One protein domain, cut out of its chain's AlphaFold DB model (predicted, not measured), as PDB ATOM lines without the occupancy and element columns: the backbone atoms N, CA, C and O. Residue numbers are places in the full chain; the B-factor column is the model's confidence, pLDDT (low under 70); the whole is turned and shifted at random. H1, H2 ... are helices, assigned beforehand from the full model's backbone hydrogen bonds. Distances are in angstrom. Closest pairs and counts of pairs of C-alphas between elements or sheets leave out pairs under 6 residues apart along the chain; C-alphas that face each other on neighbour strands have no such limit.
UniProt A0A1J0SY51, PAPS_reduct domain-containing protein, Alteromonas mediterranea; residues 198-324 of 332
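Overview. This is residues 198 to 324 of the 332 residues of the protein "PAPS_reduct domain-containing protein" of Alteromonas mediterranea (UniProt A0A1J0SY51). Three short helices, H1, H2 and H3, make a cluster toward one end of the model, and the longest helix, H4, lies toward the other end, with loops of residues 220 to 242 and 252 to 280 filling much of the space between. After H4 the last stretch folds back to one side and ends in the short helix H5. The printed part has 127 residues, with five named helices in the order H1 to H5 and no named strand; the class is all helix, though named helices hold 55 residues, under half. The whole is compact, with a radius of gyration of the C-alphas of 14.5 A and spans of 41 by 28 by 26 A.

Along the chain. Find C-alpha 198 at (121.330, 162.431, 110.053); from there H1 runs to residue 205, 12.1 A. H2, residues 207 to 219, covers 18.1 A, and H3, residues 243 to 251, 12.4 A. Look next at C-alpha 281 at (142.263, 168.105, 123.776), where H4 begins; it runs 24.6 A to residue 297. H5, residues 316 to 323, covers 10.5 A and ends at C-alpha 323 at (135.337, 177.566, 120.501).

Arrangement. H1 and H2 only just touch, only at the corner, with 3 pairs of C-alphas within 8 A; the closest are those of Leu 203 and Ile 210, 7.2 A, and the lines are about perpendicular at 74 degrees. H3 touches H1 at a steep tilt of 64 degrees, opposite ways; the closest C-alphas, of Lys 201 and Ala 250, are 5.1 A apart. H2 touches H3 with residues 210 to 214 alone, closest at the C-alphas of Lys 214 and Ile 243, 6.1 A. H4 and H5 touch no helix. In H2, H3, H4 and H5 every O i to N i+4 pair is within hydrogen-bond range; in H1 2 of 4 are.

Size, cuts and confidence. The C-alphas farthest apart, of Gln 205 and Lys 297, are 42.0 A apart. The printed part has no cut. The link from H1 to H2 is tight; the other three are long. Confidence is under 70 at residue 304 and residues 306 to 324.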
ATOM      1  N   GLU A 198     122.253 163.104 110.979       88.00
ATOM      2  CA  GLU A 198     121.330 162.431 110.053       88.00
ATOM      3  C   GLU A 198     121.674 162.719 108.584       88.00
ATOM      4  O   GLU A 198     121.644 161.800 107.768       88.00
ATOM      5  N   ASP A 199     122.097 163.942 108.255       89.81
ATOM      6  CA  ASP A 199     122.577 164.294 106.913       89.81
ATOM      7  C   ASP A 199     123.769 163.410 106.519       89.81
ATOM      8  O   ASP A 199     123.762 162.784 105.458       89.81
ATOM      9  N   LEU A 200     124.767 163.288 107.406       92.56
ATOM     10  CA  LEU A 200     125.935 162.430 107.194       92.56
ATOM     11  C   LEU A 200     125.546 160.959 107.057       92.56
ATOM     12  O   LEU A 200     126.013 160.277 106.152       92.56
ATOM     13  N   LYS A 201     124.649 160.468 107.911       92.25
ATOM     14  CA  LYS A 201     124.127 159.102 107.817       92.25
ATOM     15  C   LYS A 201     123.411 158.856 106.490       92.25
ATOM     16  O   LYS A 201     123.511 157.765 105.930       92.25
ATOM     17  N   SER A 202     122.699 159.855 105.971       92.31
ATOM     18  CA  SER A 202     121.990 159.748 104.699       92.31
ATOM     19  C   SER A 202     122.942 159.636 103.503       92.31
ATOM     20  O   SER A 202     122.562 158.997 102.520       92.31
ATOM     21  N   LEU A 203     124.178 160.164 103.599       94.69
ATOM     22  CA  LEU A 203     125.156 160.199 102.501       94.69
ATOM     23  C   LEU A 203     125.468 158.832 101.893       94.69
ATOM     24  O   LEU A 203     125.802 158.769 100.714       94.69
ATOM     25  N   LYS A 204     125.298 157.737 102.644       94.06
ATOM     26  CA  LYS A 204     125.468 156.364 102.136       94.06
ATOM     27  C   LYS A 204     124.585 156.024 100.932       94.06
ATOM     28  O   LYS A 204     124.885 155.090 100.201       94.06
ATOM     29  N   GLN A 205     123.510 156.782 100.719       94.62
ATOM     30  CA  GLN A 205     122.655 156.660  99.537       94.62
ATOM     31  C   GLN A 205     123.327 157.193  98.255       94.62
ATOM     32  O   GLN A 205     122.817 156.957  97.164       94.62
ATOM     33  N   TRP A 206     124.465 157.886  98.367       96.25
ATOM     34  CA  TRP A 206     125.201 158.495  97.257       96.25
ATOM     35  C   TRP A 206     126.686 158.091  97.286       96.25
ATOM     36  O   TRP A 206     127.545 158.927  97.586       96.25
ATOM     37  N   PRO A 207     127.020 156.826  96.959       96.38
ATOM     38  CA  PRO A 207     128.395 156.320  97.003       96.38
ATOM     39  C   PRO A 207     129.363 157.133  96.132       96.38
ATOM     40  O   PRO A 207     130.457 157.448  96.587       96.38
ATOM     41  N   ASP A 208     128.938 157.574  94.944       96.62
ATOM     42  CA  ASP A 208     129.753 158.427  94.064       96.62
ATOM     43  C   ASP A 208     130.191 159.725  94.760       96.62
ATOM     44  O   ASP A 208     131.329 160.164  94.614       96.62
ATOM     45  N   LYS A 209     129.304 160.331  95.564       96.81
ATOM     46  CA  LYS A 209     129.617 161.555  96.315       96.81
ATOM     47  C   LYS A 209     130.588 161.266  97.463       96.81
ATOM     48  O   LYS A 209     131.437 162.099  97.759       96.81
ATOM     49  N   ILE A 210     130.492 160.099  98.104       97.94
ATOM     50  CA  ILE A 210     131.451 159.675  99.136       97.94
ATOM     51  C   ILE A 210     132.842 159.502  98.521       97.94
ATOM     52  O   ILE A 210     133.813 159.998  99.089       97.94
ATOM     53  N   ILE A 211     132.925 158.860  97.353       98.00
ATOM     54  CA  ILE A 211     134.175 158.687  96.603       98.00
ATOM     55  C   ILE A 211     134.766 160.054  96.244       98.00
ATOM     56  O   ILE A 211     135.916 160.315  96.584       98.00
ATOM     57  N   GLU A 212     133.966 160.962  95.676       97.81
ATOM     58  CA  GLU A 212     134.397 162.325  95.331       97.81
ATOM     59  C   GLU A 212     134.981 163.076  96.542       97.81
ATOM     60  O   GLU A 212     136.031 163.713  96.447       97.81
ATOM     61  N   ILE A 213     134.323 162.992  97.706       98.00
ATOM     62  CA  ILE A 213     134.814 163.635  98.931       98.00
ATOM     63  C   ILE A 213     136.102 162.965  99.410       98.00
ATOM     64  O   ILE A 213     137.048 163.673  99.742       98.00
ATOM     65  N   LYS A 214     136.161 161.628  99.442       98.31
ATOM     66  CA  LYS A 214     137.348 160.878  99.878       98.31
ATOM     67  C   LYS A 214     138.559 161.228  99.019       98.31
ATOM     68  O   LYS A 214     139.612 161.555  99.556       98.31
ATOM     69  N   GLU A 215     138.399 161.224  97.699       98.19
ATOM     70  CA  GLU A 215     139.448 161.610  96.753       98.19
ATOM     71  C   GLU A 215     139.898 163.056  96.973       98.19
ATOM     72  O   GLU A 215     141.100 163.334  97.002       98.19
ATOM     73  N   LEU A 216     138.953 163.976  97.195       97.56
ATOM     74  CA  LEU A 216     139.275 165.361  97.508       97.56
ATOM     75  C   LEU A 216     140.071 165.458  98.815       97.56
ATOM     76  O   LEU A 216     141.146 166.047  98.805       97.56
ATOM     77  N   GLU A 217     139.610 164.855  99.912       97.25
ATOM     78  CA  GLU A 217     140.309 164.868 101.205       97.25
ATOM     79  C   GLU A 217     141.720 164.263 101.116       97.25
ATOM     80  O   GLU A 217     142.671 164.858 101.622       97.25
ATOM     81  N   VAL A 218     141.882 163.127 100.428       96.44
ATOM     82  CA  VAL A 218     143.193 162.488 100.220       96.44
ATOM     83  C   VAL A 218     144.108 163.387  99.384       96.44
ATOM     84  O   VAL A 218     145.262 163.600  99.753       96.44
ATOM     85  N   SER A 219     143.594 163.995  98.309       95.25
ATOM     86  CA  SER A 219     144.375 164.911  97.463       95.25
ATOM     87  C   SER A 219     144.831 166.181  98.193       95.25
ATOM     88  O   SER A 219     145.829 166.792  97.815       95.25
ATOM     89  N   MET A 220     144.112 166.582  99.247       92.56
ATOM     90  CA  MET A 220     144.454 167.736 100.082       92.56
ATOM     91  C   MET A 220     145.604 167.443 101.058       92.56
ATOM     92  O   MET A 220     146.194 168.384 101.603       92.56
ATOM     93  N   GLY A 221     145.923 166.164 101.281       92.50
ATOM     94  CA  GLY A 221     147.037 165.713 102.106       92.50
ATOM     95  C   GLY A 221     146.950 166.189 103.556       92.50
ATOM     96  O   GLY A 221     145.881 166.227 104.178       92.50
ATOM     97  N   HIS A 222     148.101 166.568 104.110       91.69
ATOM     98  CA  HIS A 222     148.252 166.850 105.534       91.69
ATOM     99  C   HIS A 222     148.581 168.321 105.815       91.69
ATOM    100  O   HIS A 222     148.933 169.127 104.947       91.69
ATOM    101  N   THR A 223     148.417 168.697 107.074       88.88
ATOM    102  CA  THR A 223     148.930 169.945 107.648       88.88
ATOM    103  C   THR A 223     150.386 169.783 108.064       88.88
ATOM    104  O   THR A 223     150.872 168.662 108.200       88.88
ATOM    105  N   ARG A 224     151.065 170.891 108.389       85.19
ATOM    106  CA  ARG A 224     152.442 170.835 108.907       85.19
ATOM    107  C   ARG A 224     152.619 170.054 110.217       85.19
ATOM    108  O   ARG A 224     153.734 169.772 110.636       85.19
ATOM    109  N   ASN A 225     151.512 169.775 110.904       82.62
ATOM    110  CA  ASN A 225     151.478 168.997 112.140       82.62
ATOM    111  C   ASN A 225     151.096 167.528 111.868       82.62
ATOM    112  O   ASN A 225     150.684 166.830 112.787       82.62
ATOM    113  N   GLY A 226     151.129 167.079 110.607       87.81
ATOM    114  CA  GLY A 226     150.792 165.709 110.214       87.81
ATOM    115  C   GLY A 226     149.296 165.382 110.260       87.81
ATOM    116  O   GLY A 226     148.915 164.230 110.093       87.81
ATOM    117  N   LYS A 227     148.417 166.370 110.481       90.00
ATOM    118  CA  LYS A 227     146.960 166.140 110.523       90.00
ATOM    119  C   LYS A 227     146.369 166.050 109.114       90.00
ATOM    120  O   LYS A 227     146.610 166.989 108.352       90.00
ATOM    121  N   PRO A 228     145.544 165.042 108.791       92.88
ATOM    122  CA  PRO A 228     144.831 164.977 107.516       92.88
ATOM    123  C   PRO A 228     143.846 166.139 107.327       92.88
ATOM    124  O   PRO A 228     143.146 166.543 108.266       92.88
ATOM    125  N   ARG A 229     143.760 166.676 106.106       92.31
ATOM    126  CA  ARG A 229     142.786 167.713 105.744       92.31
ATOM    127  C   ARG A 229     141.473 167.075 105.320       92.31
ATOM    128  O   ARG A 229     141.280 166.714 104.169       92.31
ATOM    129  N   VAL A 230     140.558 166.980 106.274       94.06
ATOM    130  CA  VAL A 230     139.235 166.372 106.076       94.06
ATOM    131  C   VAL A 230     138.128 167.422 106.099       94.06
ATOM    132  O   VAL A 230     138.263 168.454 106.771       94.06
ATOM    133  N   MET A 231     137.043 167.159 105.369       93.50
ATOM    134  CA  MET A 231     135.887 168.045 105.236       93.50
ATOM    135  C   MET A 231     135.118 168.152 106.549       93.50
ATOM    136  O   MET A 231     134.774 169.250 106.998       93.50
ATOM    137  N   PHE A 232     134.894 167.010 107.197       91.38
ATOM    138  CA  PHE A 232     134.225 166.927 108.487       91.38
ATOM    139  C   PHE A 232     135.253 166.816 109.603       91.38
ATOM    140  O   PHE A 232     136.114 165.941 109.612       91.38
ATOM    141  N   ARG A 233     135.196 167.751 110.554       86.38
ATOM    142  CA  ARG A 233     136.212 167.846 111.603       86.38
ATOM    143  C   ARG A 233     136.102 166.658 112.565       86.38
ATOM    144  O   ARG A 233     135.016 166.465 113.111       86.38
ATOM    145  N   PRO A 234     137.205 165.951 112.884       88.88
ATOM    146  CA  PRO A 234     137.143 164.748 113.716       88.88
ATOM    147  C   PRO A 234     136.451 164.955 115.063       88.88
ATOM    148  O   PRO A 234     135.664 164.119 115.492       88.88
ATOM    149  N   TYR A 235     136.643 166.107 115.717       83.69
ATOM    150  CA  TYR A 235     135.987 166.390 117.000       83.69
ATOM    151  C   TYR A 235     134.449 166.459 116.911       83.69
ATOM    152  O   TYR A 235     133.781 166.208 117.911       83.69
ATOM    153  N   ARG A 236     133.886 166.768 115.732       83.88
ATOM    154  CA  ARG A 236     132.434 166.751 115.469       83.88
ATOM    155  C   ARG A 236     131.925 165.354 115.127       83.88
ATOM    156  O   ARG A 236     130.729 165.121 115.232       83.88
ATOM    157  N   CYS A 237     132.825 164.447 114.756       90.44
ATOM    158  CA  CYS A 237     132.521 163.106 114.269       90.44
ATOM    159  C   CYS A 237     133.096 162.011 115.181       90.44
ATOM    160  O   CYS A 237     133.526 160.966 114.708       90.44
ATOM    161  N   GLY A 238     133.176 162.262 116.494       89.31
ATOM    162  CA  GLY A 238     133.643 161.263 117.465       89.31
ATOM    163  C   GLY A 238     135.082 160.778 117.245       89.31
ATOM    164  O   GLY A 238     135.388 159.646 117.590       89.31
ATOM    165  N   GLY A 239     135.946 161.606 116.658       90.62
ATOM    166  CA  GLY A 239     137.298 161.226 116.241       90.62
ATOM    167  C   GLY A 239     137.391 160.698 114.810       90.62
ATOM    168  O   GLY A 239     138.480 160.423 114.333       90.62
ATOM    169  N   GLY A 240     136.284 160.593 114.075       94.88
ATOM    170  CA  GLY A 240     136.314 160.100 112.702       94.88
ATOM    171  C   GLY A 240     137.186 160.967 111.791       94.88
ATOM    172  O   GLY A 240     136.897 162.148 111.594       94.88
ATOM    173  N   ILE A 241     138.246 160.377 111.234       96.31
ATOM    174  CA  ILE A 241     139.082 160.992 110.201       96.31
ATOM    175  C   ILE A 241     138.610 160.486 108.840       96.31
ATOM    176  O   ILE A 241     138.634 159.283 108.583       96.31
ATOM    177  N   GLY A 242     138.193 161.420 107.989       97.38
ATOM    178  CA  GLY A 242     137.716 161.142 106.640       97.38
ATOM    179  C   GLY A 242     136.208 160.932 106.561       97.38
ATOM    180  O   GLY A 242     135.548 160.643 107.564       97.38
ATOM    181  N   ILE A 243     135.663 161.079 105.354       97.75
ATOM    182  CA  ILE A 243     134.222 160.984 105.103       97.75
ATOM    183  C   ILE A 243     133.612 159.646 105.542       97.75
ATOM    184  O   ILE A 243     132.566 159.635 106.186       97.75
ATOM    185  N   GLU A 244     134.279 158.522 105.281       97.94
ATOM    186  CA  GLU A 244     133.776 157.191 105.653       97.94
ATOM    187  C   GLU A 244     133.697 157.030 107.178       97.94
ATOM    188  O   GLU A 244     132.687 156.565 107.705       97.94
ATOM    189  N   SER A 245     134.708 157.507 107.909       97.75
ATOM    190  CA  SER A 245     134.696 157.523 109.375       97.75
ATOM    191  C   SER A 245     133.620 158.454 109.937       97.75
ATOM    192  O   SER A 245     133.002 158.147 110.959       97.75
ATOM    193  N   ALA A 246     133.373 159.593 109.281       96.69
ATOM    194  CA  ALA A 246     132.298 160.505 109.659       96.69
ATOM    195  C   ALA A 246     130.914 159.858 109.481       96.69
ATOM    196  O   ALA A 246     130.050 160.027 110.343       96.69
ATOM    197  N   ILE A 247     130.720 159.071 108.418       97.50
ATOM    198  CA  ILE A 247     129.495 158.293 108.185       97.50
ATOM    199  C   ILE A 247     129.370 157.158 109.209       97.50
ATOM    200  O   ILE A 247     128.314 157.016 109.821       97.50
ATOM    201  N   ALA A 248     130.443 156.410 109.486       97.12
ATOM    202  CA  ALA A 248     130.434 155.347 110.494       97.12
ATOM    203  C   ALA A 248     130.064 155.881 111.892       97.12
ATOM    204  O   ALA A 248     129.245 155.298 112.606       97.12
ATOM    205  N   TRP A 249     130.602 157.044 112.270       96.75
ATOM    206  CA  TRP A 249     130.190 157.754 113.482       96.75
ATOM    207  C   TRP A 249     128.710 158.163 113.450       96.75
ATOM    208  O   TRP A 249     128.010 158.090 114.470       96.75
ATOM    209  N   ALA A 250     128.235 158.609 112.287       95.38
ATOM    210  CA  ALA A 250     126.859 159.032 112.093       95.38
ATOM    211  C   ALA A 250     125.857 157.870 112.223       95.38
ATOM    212  O   ALA A 250     124.765 158.054 112.758       95.38
ATOM    213  N   GLU A 251     126.239 156.667 111.801       96.00
ATOM    214  CA  GLU A 251     125.435 155.449 111.941       96.00
ATOM    215  C   GLU A 251     125.462 154.861 113.355       96.00
ATOM    216  O   GLU A 251     124.496 154.227 113.783       96.00
ATOM    217  N   GLY A 252     126.549 155.091 114.092       94.06
ATOM    218  CA  GLY A 252     126.707 154.602 115.452       94.06
ATOM    219  C   GLY A 252     125.718 155.203 116.455       94.06
ATOM    220  O   GLY A 252     125.124 156.270 116.252       94.06
ATOM    221  N   ALA A 253     125.572 154.533 117.598       93.69
ATOM    222  CA  ALA A 253     124.780 155.020 118.720       93.69
ATOM    223  C   ALA A 253     125.268 156.392 119.239       93.69
ATOM    224  O   ALA A 253     126.327 156.924 118.885       93.69
ATOM    225  N   ARG A 254     124.473 157.026 120.105       88.06
ATOM    226  CA  ARG A 254     124.914 158.252 120.779       88.06
ATOM    227  C   ARG A 254     126.186 157.955 121.581       88.06
ATOM    228  O   ARG A 254     126.205 157.034 122.384       88.06
ATOM    229  N   GLY A 255     127.226 158.762 121.376       88.56
ATOM    230  CA  GLY A 255     128.517 158.592 122.047       88.56
ATOM    231  C   GLY A 255     129.545 157.756 121.282       88.56
ATOM    232  O   GLY A 255     130.674 157.688 121.753       88.56
ATOM    233  N   THR A 256     129.206 157.196 120.111       93.56
ATOM    234  CA  THR A 256     130.163 156.468 119.258       93.56
ATOM    235  C   THR A 256     131.445 157.266 119.027       93.56
ATOM    236  O   THR A 256     131.407 158.478 118.782       93.56
ATOM    237  N   LYS A 257     132.572 156.556 119.105       95.38
ATOM    238  CA  LYS A 257     133.925 157.041 118.838       95.38
ATOM    239  C   LYS A 257     134.559 156.208 117.734       95.38
ATOM    240  O   LYS A 257     134.195 155.048 117.561       95.38
ATOM    241  N   ILE A 258     135.457 156.827 116.979       96.69
ATOM    242  CA  ILE A 258     136.246 156.169 115.942       96.69
ATOM    243  C   ILE A 258     137.700 156.197 116.394       96.69
ATOM    244  O   ILE A 258     138.302 157.264 116.482       96.69
ATOM    245  N   ASP A 259     138.244 155.020 116.684       96.62
ATOM    246  CA  ASP A 259     139.567 154.857 117.300       96.62
ATOM    247  C   ASP A 259     140.645 154.450 116.289       96.62
ATOM    248  O   ASP A 259     141.713 153.973 116.650       96.62
ATOM    249  N   VAL A 260     140.378 154.640 114.996       95.19
ATOM    250  CA  VAL A 260     141.306 154.294 113.920       95.19
ATOM    251  C   VAL A 260     141.470 155.459 112.955       95.19
ATOM    252  O   VAL A 260     140.506 156.138 112.602       95.19
ATOM    253  N   VAL A 261     142.704 155.668 112.502       96.56
ATOM    254  CA  VAL A 261     142.993 156.509 111.337       96.56
ATOM    255  C   VAL A 261     142.973 155.601 110.106       96.56
ATOM    256  O   VAL A 261     143.782 154.673 110.066       96.56
ATOM    257  N   PRO A 262     142.083 155.793 109.115       97.38
ATOM    258  CA  PRO A 262     142.056 154.918 107.944       97.38
ATOM    259  C   PRO A 262     143.349 155.037 107.131       97.38
ATOM    260  O   PRO A 262     143.968 156.103 107.102       97.38
ATOM    261  N   LYS A 263     143.765 153.943 106.480       96.56
ATOM    262  CA  LYS A 263     145.080 153.819 105.823       96.56
ATOM    263  C   LYS A 263     145.330 154.914 104.786       96.56
ATOM    264  O   LYS A 263     146.440 155.413 104.685       96.56
ATOM    265  N   GLU A 264     144.293 155.313 104.064       96.62
ATOM    266  CA  GLU A 264     144.322 156.335 103.016       96.62
ATOM    267  C   GLU A 264     144.657 157.735 103.551       96.62
ATOM    268  O   GLU A 264     145.093 158.596 102.793       96.62
ATOM    269  N   TYR A 265     144.477 157.959 104.856       96.88
ATOM    270  CA  TYR A 265     144.796 159.215 105.533       96.88
ATOM    271  C   TYR A 265     146.090 159.129 106.358       96.88
ATOM    272  O   TYR A 265     146.480 160.120 106.980       96.88
ATOM    273  N   GLN A 266     146.756 157.971 106.393       96.00
ATOM    274  CA  GLN A 266     148.022 157.794 107.102       96.00
ATOM    275  C   GLN A 266     149.203 158.244 106.235       96.00
ATOM    276  O   GLN A 266     149.204 158.097 105.016       96.00
ATOM    277  N   ILE A 267     150.234 158.770 106.892       94.44
ATOM    278  CA  ILE A 267     151.552 158.965 106.279       94.44
ATOM    279  C   ILE A 267     152.278 157.609 106.333       94.44
ATOM    280  O   ILE A 267     152.263 156.991 107.402       94.44
ATOM    281  N   PRO A 268     152.881 157.116 105.232       94.44
ATOM    282  CA  PRO A 268     153.538 155.809 105.231       94.44
ATOM    283  C   PRO A 268     154.614 155.701 106.319       94.44
ATOM    284  O   PRO A 268     155.330 156.664 106.587       94.44
ATOM    285  N   GLU A 269     154.723 154.524 106.939       95.06
ATOM    286  CA  GLU A 269     155.710 154.196 107.988       95.06
ATOM    287  C   GLU A 269     155.540 154.942 109.328       95.06
ATOM    288  O   GLU A 269     156.272 154.668 110.277       95.06
ATOM    289  N   VAL A 270     154.542 155.822 109.452       96.06
ATOM    290  CA  VAL A 270     154.184 156.476 110.719       96.06
ATOM    291  C   VAL A 270     153.205 155.605 111.511       96.06
ATOM    292  O   VAL A 270     152.223 155.091 110.977       96.06
ATOM    293  N   ASP A 271     153.446 155.469 112.814       96.31
ATOM    294  CA  ASP A 271     152.620 154.700 113.737       96.31
ATOM    295  C   ASP A 271     151.449 155.530 114.291       96.31
ATOM    296  O   ASP A 271     151.621 156.435 115.113       96.31
ATOM    297  N   TYR A 272     150.235 155.165 113.869       96.75
ATOM    298  CA  TYR A 272     148.967 155.724 114.344       96.75
ATOM    299  C   TYR A 272     148.268 154.847 115.399       96.75
ATOM    300  O   TYR A 272     147.151 155.169 115.802       96.75
ATOM    301  N   SER A 273     148.883 153.752 115.867       95.81
ATOM    302  CA  SER A 273     148.258 152.745 116.750       95.81
ATOM    303  C   SER A 273     147.715 153.303 118.067       95.81
ATOM    304  O   SER A 273     146.807 152.729 118.664       95.81
ATOM    305  N   LYS A 274     148.249 154.442 118.517       95.56
ATOM    306  CA  LYS A 274     147.818 155.132 119.737       95.56
ATOM    307  C   LYS A 274     146.583 156.014 119.545       95.56
ATOM    308  O   LYS A 274     146.138 156.610 120.525       95.56
ATOM    309  N   TYR A 275     146.067 156.164 118.323       96.31
ATOM    310  CA  TYR A 275     144.909 157.014 118.058       96.31
ATOM    311  C   TYR A 275     143.668 156.513 118.800       96.31
ATOM    312  O   TYR A 275     143.412 155.316 118.861       96.31
ATOM    313  N   ARG A 276     142.890 157.444 119.357       94.94
ATOM    314  CA  ARG A 276     141.587 157.172 119.966       94.94
ATOM    315  C   ARG A 276     140.658 158.354 119.726       94.94
ATOM    316  O   ARG A 276     141.063 159.513 119.861       94.94
ATOM    317  N   GLY A 277     139.403 158.086 119.400       91.50
ATOM    318  CA  GLY A 277     138.401 159.114 119.139       91.50
ATOM    319  C   GLY A 277     137.883 159.802 120.405       91.50
ATOM    320  O   GLY A 277     137.272 160.875 120.337       91.50
ATOM    321  N   ASP A 278     138.135 159.211 121.572       91.19
ATOM    322  CA  ASP A 278     137.789 159.742 122.890       91.19
ATOM    323  C   ASP A 278     138.875 160.626 123.526       91.19
ATOM    324  O   ASP A 278     138.642 161.166 124.607       91.19
ATOM    325  N   MET A 279     140.013 160.842 122.850       90.56
ATOM    326  CA  MET A 279     141.092 161.706 123.341       90.56
ATOM    327  C   MET A 279     140.584 163.095 123.744       90.56
ATOM    328  O   MET A 279     139.942 163.809 122.956       90.56
ATOM    329  N   THR A 280     140.983 163.518 124.941       87.75
ATOM    330  CA  THR A 280     140.904 164.908 125.390       87.75
ATOM    331  C   THR A 280     141.726 165.820 124.478       87.75
ATOM    332  O   THR A 280     142.609 165.381 123.736       87.75
ATOM    333  N   SER A 281     141.479 167.132 124.544       80.75
ATOM    334  CA  SER A 281     142.263 168.105 123.776       80.75
ATOM    335  C   SER A 281     143.765 168.010 124.074       80.75
ATOM    336  O   SER A 281     144.566 168.105 123.152       80.75
ATOM    337  N   ALA A 282     144.148 167.769 125.333       85.94
ATOM    338  CA  ALA A 282     145.550 167.628 125.725       85.94
ATOM    339  C   ALA A 282     146.187 166.357 125.142       85.94
ATOM    340  O   ALA A 282     147.250 166.431 124.530       85.94
ATOM    341  N   GLU A 283     145.515 165.207 125.256       91.06
ATOM    342  CA  GLU A 283     145.993 163.947 124.668       91.06
ATOM    343  C   GLU A 283     146.127 164.050 123.147       91.06
ATOM    344  O   GLU A 283     147.100 163.565 122.576       91.06
ATOM    345  N   ARG A 284     145.190 164.738 122.487       88.44
ATOM    346  CA  ARG A 284     145.229 164.951 121.038       88.44
ATOM    347  C   ARG A 284     146.423 165.800 120.606       88.44
ATOM    348  O   ARG A 284     147.036 165.500 119.585       88.44
ATOM    349  N   VAL A 285     146.758 166.847 121.362       86.25
ATOM    350  CA  VAL A 285     147.954 167.667 121.104       86.25
ATOM    351  C   VAL A 285     149.216 166.811 121.217       86.25
ATOM    352  O   VAL A 285     150.063 166.860 120.328       86.25
ATOM    353  N   VAL A 286     149.312 165.982 122.263       91.75
ATOM    354  CA  VAL A 286     150.443 165.061 122.455       91.75
ATOM    355  C   VAL A 286     150.533 164.053 121.306       91.75
ATOM    356  O   VAL A 286     151.607 163.881 120.739       91.75
ATOM    357  N   PHE A 287     149.411 163.446 120.912       93.38
ATOM    358  CA  PHE A 287     149.355 162.496 119.802       93.38
ATOM    359  C   PHE A 287     149.874 163.110 118.494       93.38
ATOM    360  O   PHE A 287     150.774 162.559 117.870       93.38
ATOM    361  N   TRP A 288     149.370 164.282 118.092       91.56
ATOM    362  CA  TRP A 288     149.824 164.913 116.847       91.56
ATOM    363  C   TRP A 288     151.267 165.417 116.920       91.56
ATOM    364  O   TRP A 288     151.954 165.436 115.902       91.56
ATOM    365  N   SER A 289     151.753 165.784 118.109       91.25
ATOM    366  CA  SER A 289     153.172 166.086 118.312       91.25
ATOM    367  C   SER A 289     154.056 164.851 118.112       91.25
ATOM    368  O   SER A 289     155.135 164.972 117.535       91.25
ATOM    369  N   ASP A 290     153.611 163.674 118.564       94.19
ATOM    370  CA  ASP A 290     154.311 162.403 118.341       94.19
ATOM    371  C   ASP A 290     154.330 162.042 116.850       94.19
ATOM    372  O   ASP A 290     155.403 161.817 116.296       94.19
ATOM    373  N   ILE A 291     153.178 162.119 116.169       94.00
ATOM    374  CA  ILE A 291     153.074 161.929 114.710       94.00
ATOM    375  C   ILE A 291     154.055 162.837 113.966       94.00
ATOM    376  O   ILE A 291     154.793 162.372 113.098       94.00
ATOM    377  N   LYS A 292     154.113 164.122 114.330       91.50
ATOM    378  CA  LYS A 292     155.049 165.071 113.722       91.50
ATOM    379  C   LYS A 292     156.509 164.651 113.934       91.50
ATOM    380  O   LYS A 292     157.280 164.667 112.981       91.50
ATOM    381  N   SER A 293     156.877 164.228 115.146       92.75
ATOM    382  CA  SER A 293     158.237 163.754 115.442       92.75
ATOM    383  C   SER A 293     158.602 162.496 114.651       92.75
ATOM    384  O   SER A 293     159.732 162.369 114.182       92.75
ATOM    385  N   GLN A 294     157.658 161.566 114.477       94.75
ATOM    386  CA  GLN A 294     157.858 160.387 113.635       94.75
ATOM    387  C   GLN A 294     158.085 160.784 112.169       94.75
ATOM    388  O   GLN A 294     159.026 160.297 111.548       94.75
ATOM    389  N   CYS A 295     157.291 161.723 111.646       93.00
ATOM    390  CA  CYS A 295     157.455 162.243 110.287       93.00
ATOM    391  C   CYS A 295     158.843 162.865 110.073       93.00
ATOM    392  O   CYS A 295     159.520 162.534 109.103       93.00
ATOM    393  N   GLU A 296     159.289 163.715 111.004       91.06
ATOM    394  CA  GLU A 296     160.613 164.353 110.961       91.06
ATOM    395  C   GLU A 296     161.752 163.314 110.975       91.06
ATOM    396  O   GLU A 296     162.722 163.455 110.234       91.06
ATOM    397  N   LYS A 297     161.627 162.233 111.761       94.00
ATOM    398  CA  LYS A 297     162.614 161.134 111.802       94.00
ATOM    399  C   LYS A 297     162.674 160.320 110.510       94.00
ATOM    400  O   LYS A 297     163.745 159.838 110.156       94.00
ATOM    401  N   LEU A 298     161.540 160.158 109.833       93.62
ATOM    402  CA  LEU A 298     161.427 159.442 108.557       93.62
ATOM    403  C   LEU A 298     161.802 160.321 107.350       93.62
ATOM    404  O   LEU A 298     161.796 159.847 106.219       93.62
ATOM    405  N   GLY A 299     162.147 161.594 107.576       90.94
ATOM    406  CA  GLY A 299     162.558 162.522 106.522       90.94
ATOM    407  C   GLY A 299     161.404 163.159 105.746       90.94
ATOM    408  O   GLY A 299     161.637 163.733 104.685       90.94
ATOM    409  N   TYR A 300     160.168 163.092 106.251       88.38
ATOM    410  CA  TYR A 300     159.051 163.827 105.657       88.38
ATOM    411  C   TYR A 300     159.174 165.322 105.964       88.38
ATOM    412  O   TYR A 300     159.148 165.729 107.129       88.38
ATOM    413  N   ASP A 301     159.232 166.153 104.924       83.00
ATOM    414  CA  ASP A 301     159.196 167.605 105.084       83.00
ATOM    415  C   ASP A 301     157.753 168.109 105.219       83.00
ATOM    416  O   ASP A 301     157.019 168.296 104.247       83.00
ATOM    417  N   LEU A 302     157.331 168.320 106.465       80.94
ATOM    418  CA  LEU A 302     156.035 168.915 106.777       80.94
ATOM    419  C   LEU A 302     156.081 170.451 106.811       80.94
ATOM    420  O   LEU A 302     155.032 171.080 106.944       80.94
ATOM    421  N   SER A 303     157.262 171.070 106.742       71.19
ATOM    422  CA  SER A 303     157.439 172.510 106.969       71.19
ATOM    423  C   SER A 303     156.905 173.369 105.819       71.19
ATOM    424  O   SER A 303     156.339 174.435 106.073       71.19
ATOM    425  N   ASP A 304     156.950 172.838 104.596       65.81
ATOM    426  CA  ASP A 304     156.383 173.453 103.391       65.81
ATOM    427  C   ASP A 304     154.857 173.300 103.289       65.81
ATOM    428  O   ASP A 304     154.199 173.916 102.438       65.81
ATOM    429  N   LEU A 305     154.247 172.505 104.179       73.94
ATOM    430  CA  LEU A 305     152.805 172.332 104.178       73.94
ATOM    431  C   LEU A 305     152.115 173.552 104.808       73.94
ATOM    432  O   LEU A 305     152.424 173.967 105.927       73.94
ATOM    433  N   PRO A 306     151.099 174.115 104.139       63.72
ATOM    434  CA  PRO A 306     150.418 175.312 104.605       63.72
ATOM    435  C   PRO A 306     149.741 175.077 105.960       63.72
ATOM    436  O   PRO A 306     149.019 174.096 106.159       63.72
ATOM    437  N   THR A 307     149.939 175.998 106.899       61.94
ATOM    438  CA  THR A 307     149.148 176.036 108.132       61.94
ATOM    439  C   THR A 307     147.821 176.701 107.846       61.94
ATOM    440  O   THR A 307     147.766 177.803 107.313       61.94
ATOM    441  N   ASP A 308     146.742 176.019 108.199       60.66
ATOM    442  CA  ASP A 308     145.437 176.649 108.305       60.66
ATOM    443  C   ASP A 308     145.120 176.737 109.798       60.66
ATOM    444  O   ASP A 308     145.114 175.718 110.496       60.66
ATOM    445  N   LEU A 309     144.882 177.964 110.277       54.81
ATOM    446  CA  LEU A 309     144.452 178.272 111.644       54.81
ATOM    447  C   LEU A 309     143.277 177.384 112.075       54.81
ATOM    448  O   LEU A 309     143.183 177.012 113.243       54.81
ATOM    449  N   ALA A 310     142.425 176.978 111.129       56.06
ATOM    450  CA  ALA A 310     141.307 176.084 111.391       56.06
ATOM    451  C   ALA A 310     141.694 174.653 111.794       56.06
ATOM    452  O   ALA A 310     140.870 173.934 112.358       56.06
ATOM    453  N   TYR A 311     142.919 174.212 111.501       61.41
ATOM    454  CA  TYR A 311     143.448 172.903 111.898       61.41
ATOM    455  C   TYR A 311     144.467 172.998 113.050       61.41
ATOM    456  O   TYR A 311     144.953 171.966 113.532       61.41
ATOM    457  N   ASP A 312     144.772 174.210 113.525       62.06
ATOM    458  CA  ASP A 312     145.804 174.460 114.528       62.06
ATOM    459  C   ASP A 312     145.258 174.581 115.963       62.06
ATOM    460  O   ASP A 312     145.455 175.576 116.657       62.06
ATOM    461  N   ASP A 313     144.612 173.519 116.446       53.56
ATOM    462  CA  ASP A 313     144.189 173.384 117.854       53.56
ATOM    463  C   ASP A 313     145.353 173.372 118.877       53.56
ATOM    464  O   ASP A 313     145.115 173.310 120.088       53.56
ATOM    465  N   THR A 314     146.607 173.445 118.415       51.28
ATOM    466  CA  THR A 314     147.799 173.518 119.269       51.28
ATOM    467  C   THR A 314     148.135 174.955 119.665       51.28
ATOM    468  O   THR A 314     148.866 175.182 120.627       51.28
ATOM    469  N   THR A 315     147.554 175.939 118.974       56.22
ATOM    470  CA  THR A 315     147.723 177.363 119.282       56.22
ATOM    471  C   THR A 315     146.512 177.917 120.020       56.22
ATOM    472  O   THR A 315     145.379 177.502 119.785       56.22
ATOM    473  N   LYS A 316     146.720 178.936 120.869       55.06
ATOM    474  CA  LYS A 316     145.610 179.691 121.485       55.06
ATOM    475  C   LYS A 316     144.624 180.215 120.435       55.06
ATOM    476  O   LYS A 316     143.425 180.194 120.678       55.06
ATOM    477  N   ALA A 317     145.125 180.639 119.272       50.72
ATOM    478  CA  ALA A 317     144.299 181.130 118.175       50.72
ATOM    479  C   ALA A 317     143.402 180.029 117.595       50.72
ATOM    480  O   ALA A 317     142.203 180.250 117.477       50.72
ATOM    481  N   GLY A 318     143.928 178.835 117.302       54.09
ATOM    482  CA  GLY A 318     143.103 177.728 116.808       54.09
ATOM    483  C   GLY A 318     142.216 177.074 117.879       54.09
ATOM    484  O   GLY A 318     141.144 176.560 117.555       54.09
ATOM    485  N   GLN A 319     142.590 177.149 119.163       54.44
ATOM    486  CA  GLN A 319     141.746 176.737 120.297       54.44
ATOM    487  C   GLN A 319     140.554 177.675 120.497       54.44
ATOM    488  O   GLN A 319     139.418 177.211 120.570       54.44
ATOM    489  N   GLU A 320     140.797 178.985 120.539       52.22
ATOM    490  CA  GLU A 320     139.746 180.001 120.631       52.22
ATOM    491  C   GLU A 320     138.849 179.970 119.390       52.22
ATOM    492  O   GLU A 320     137.630 180.048 119.479       52.22
ATOM    493  N   PHE A 321     139.437 179.728 118.224       52.22
ATOM    494  CA  PHE A 321     138.723 179.534 116.972       52.22
ATOM    495  C   PHE A 321     137.844 178.269 116.955       52.22
ATOM    496  O   PHE A 321     136.724 178.307 116.454       52.22
ATOM    497  N   SER A 322     138.300 177.161 117.550       43.78
ATOM    498  CA  SER A 322     137.484 175.947 117.721       43.78
ATOM    499  C   SER A 322     136.313 176.157 118.688       43.78
ATOM    500  O   SER A 322     135.315 175.445 118.595       43.78
ATOM    501  N   ARG A 323     136.417 177.141 119.597       42.03
ATOM    502  CA  ARG A 323     135.337 177.566 120.501       42.03
ATOM    503  C   ARG A 323     134.322 178.503 119.851       42.03
ATOM    504  O   ARG A 323     133.213 178.579 120.354       42.03
ATOM    505  N   GLN A 324     134.630 179.131 118.709       45.69
ATOM    506  CA  GLN A 324     133.709 180.022 117.976       45.69
ATOM    507  C   GLN A 324     132.530 179.290 117.302       45.69
ATOM    508  O   GLN A 324     131.901 179.829 116.394       45.69
TER     509      GLN A 324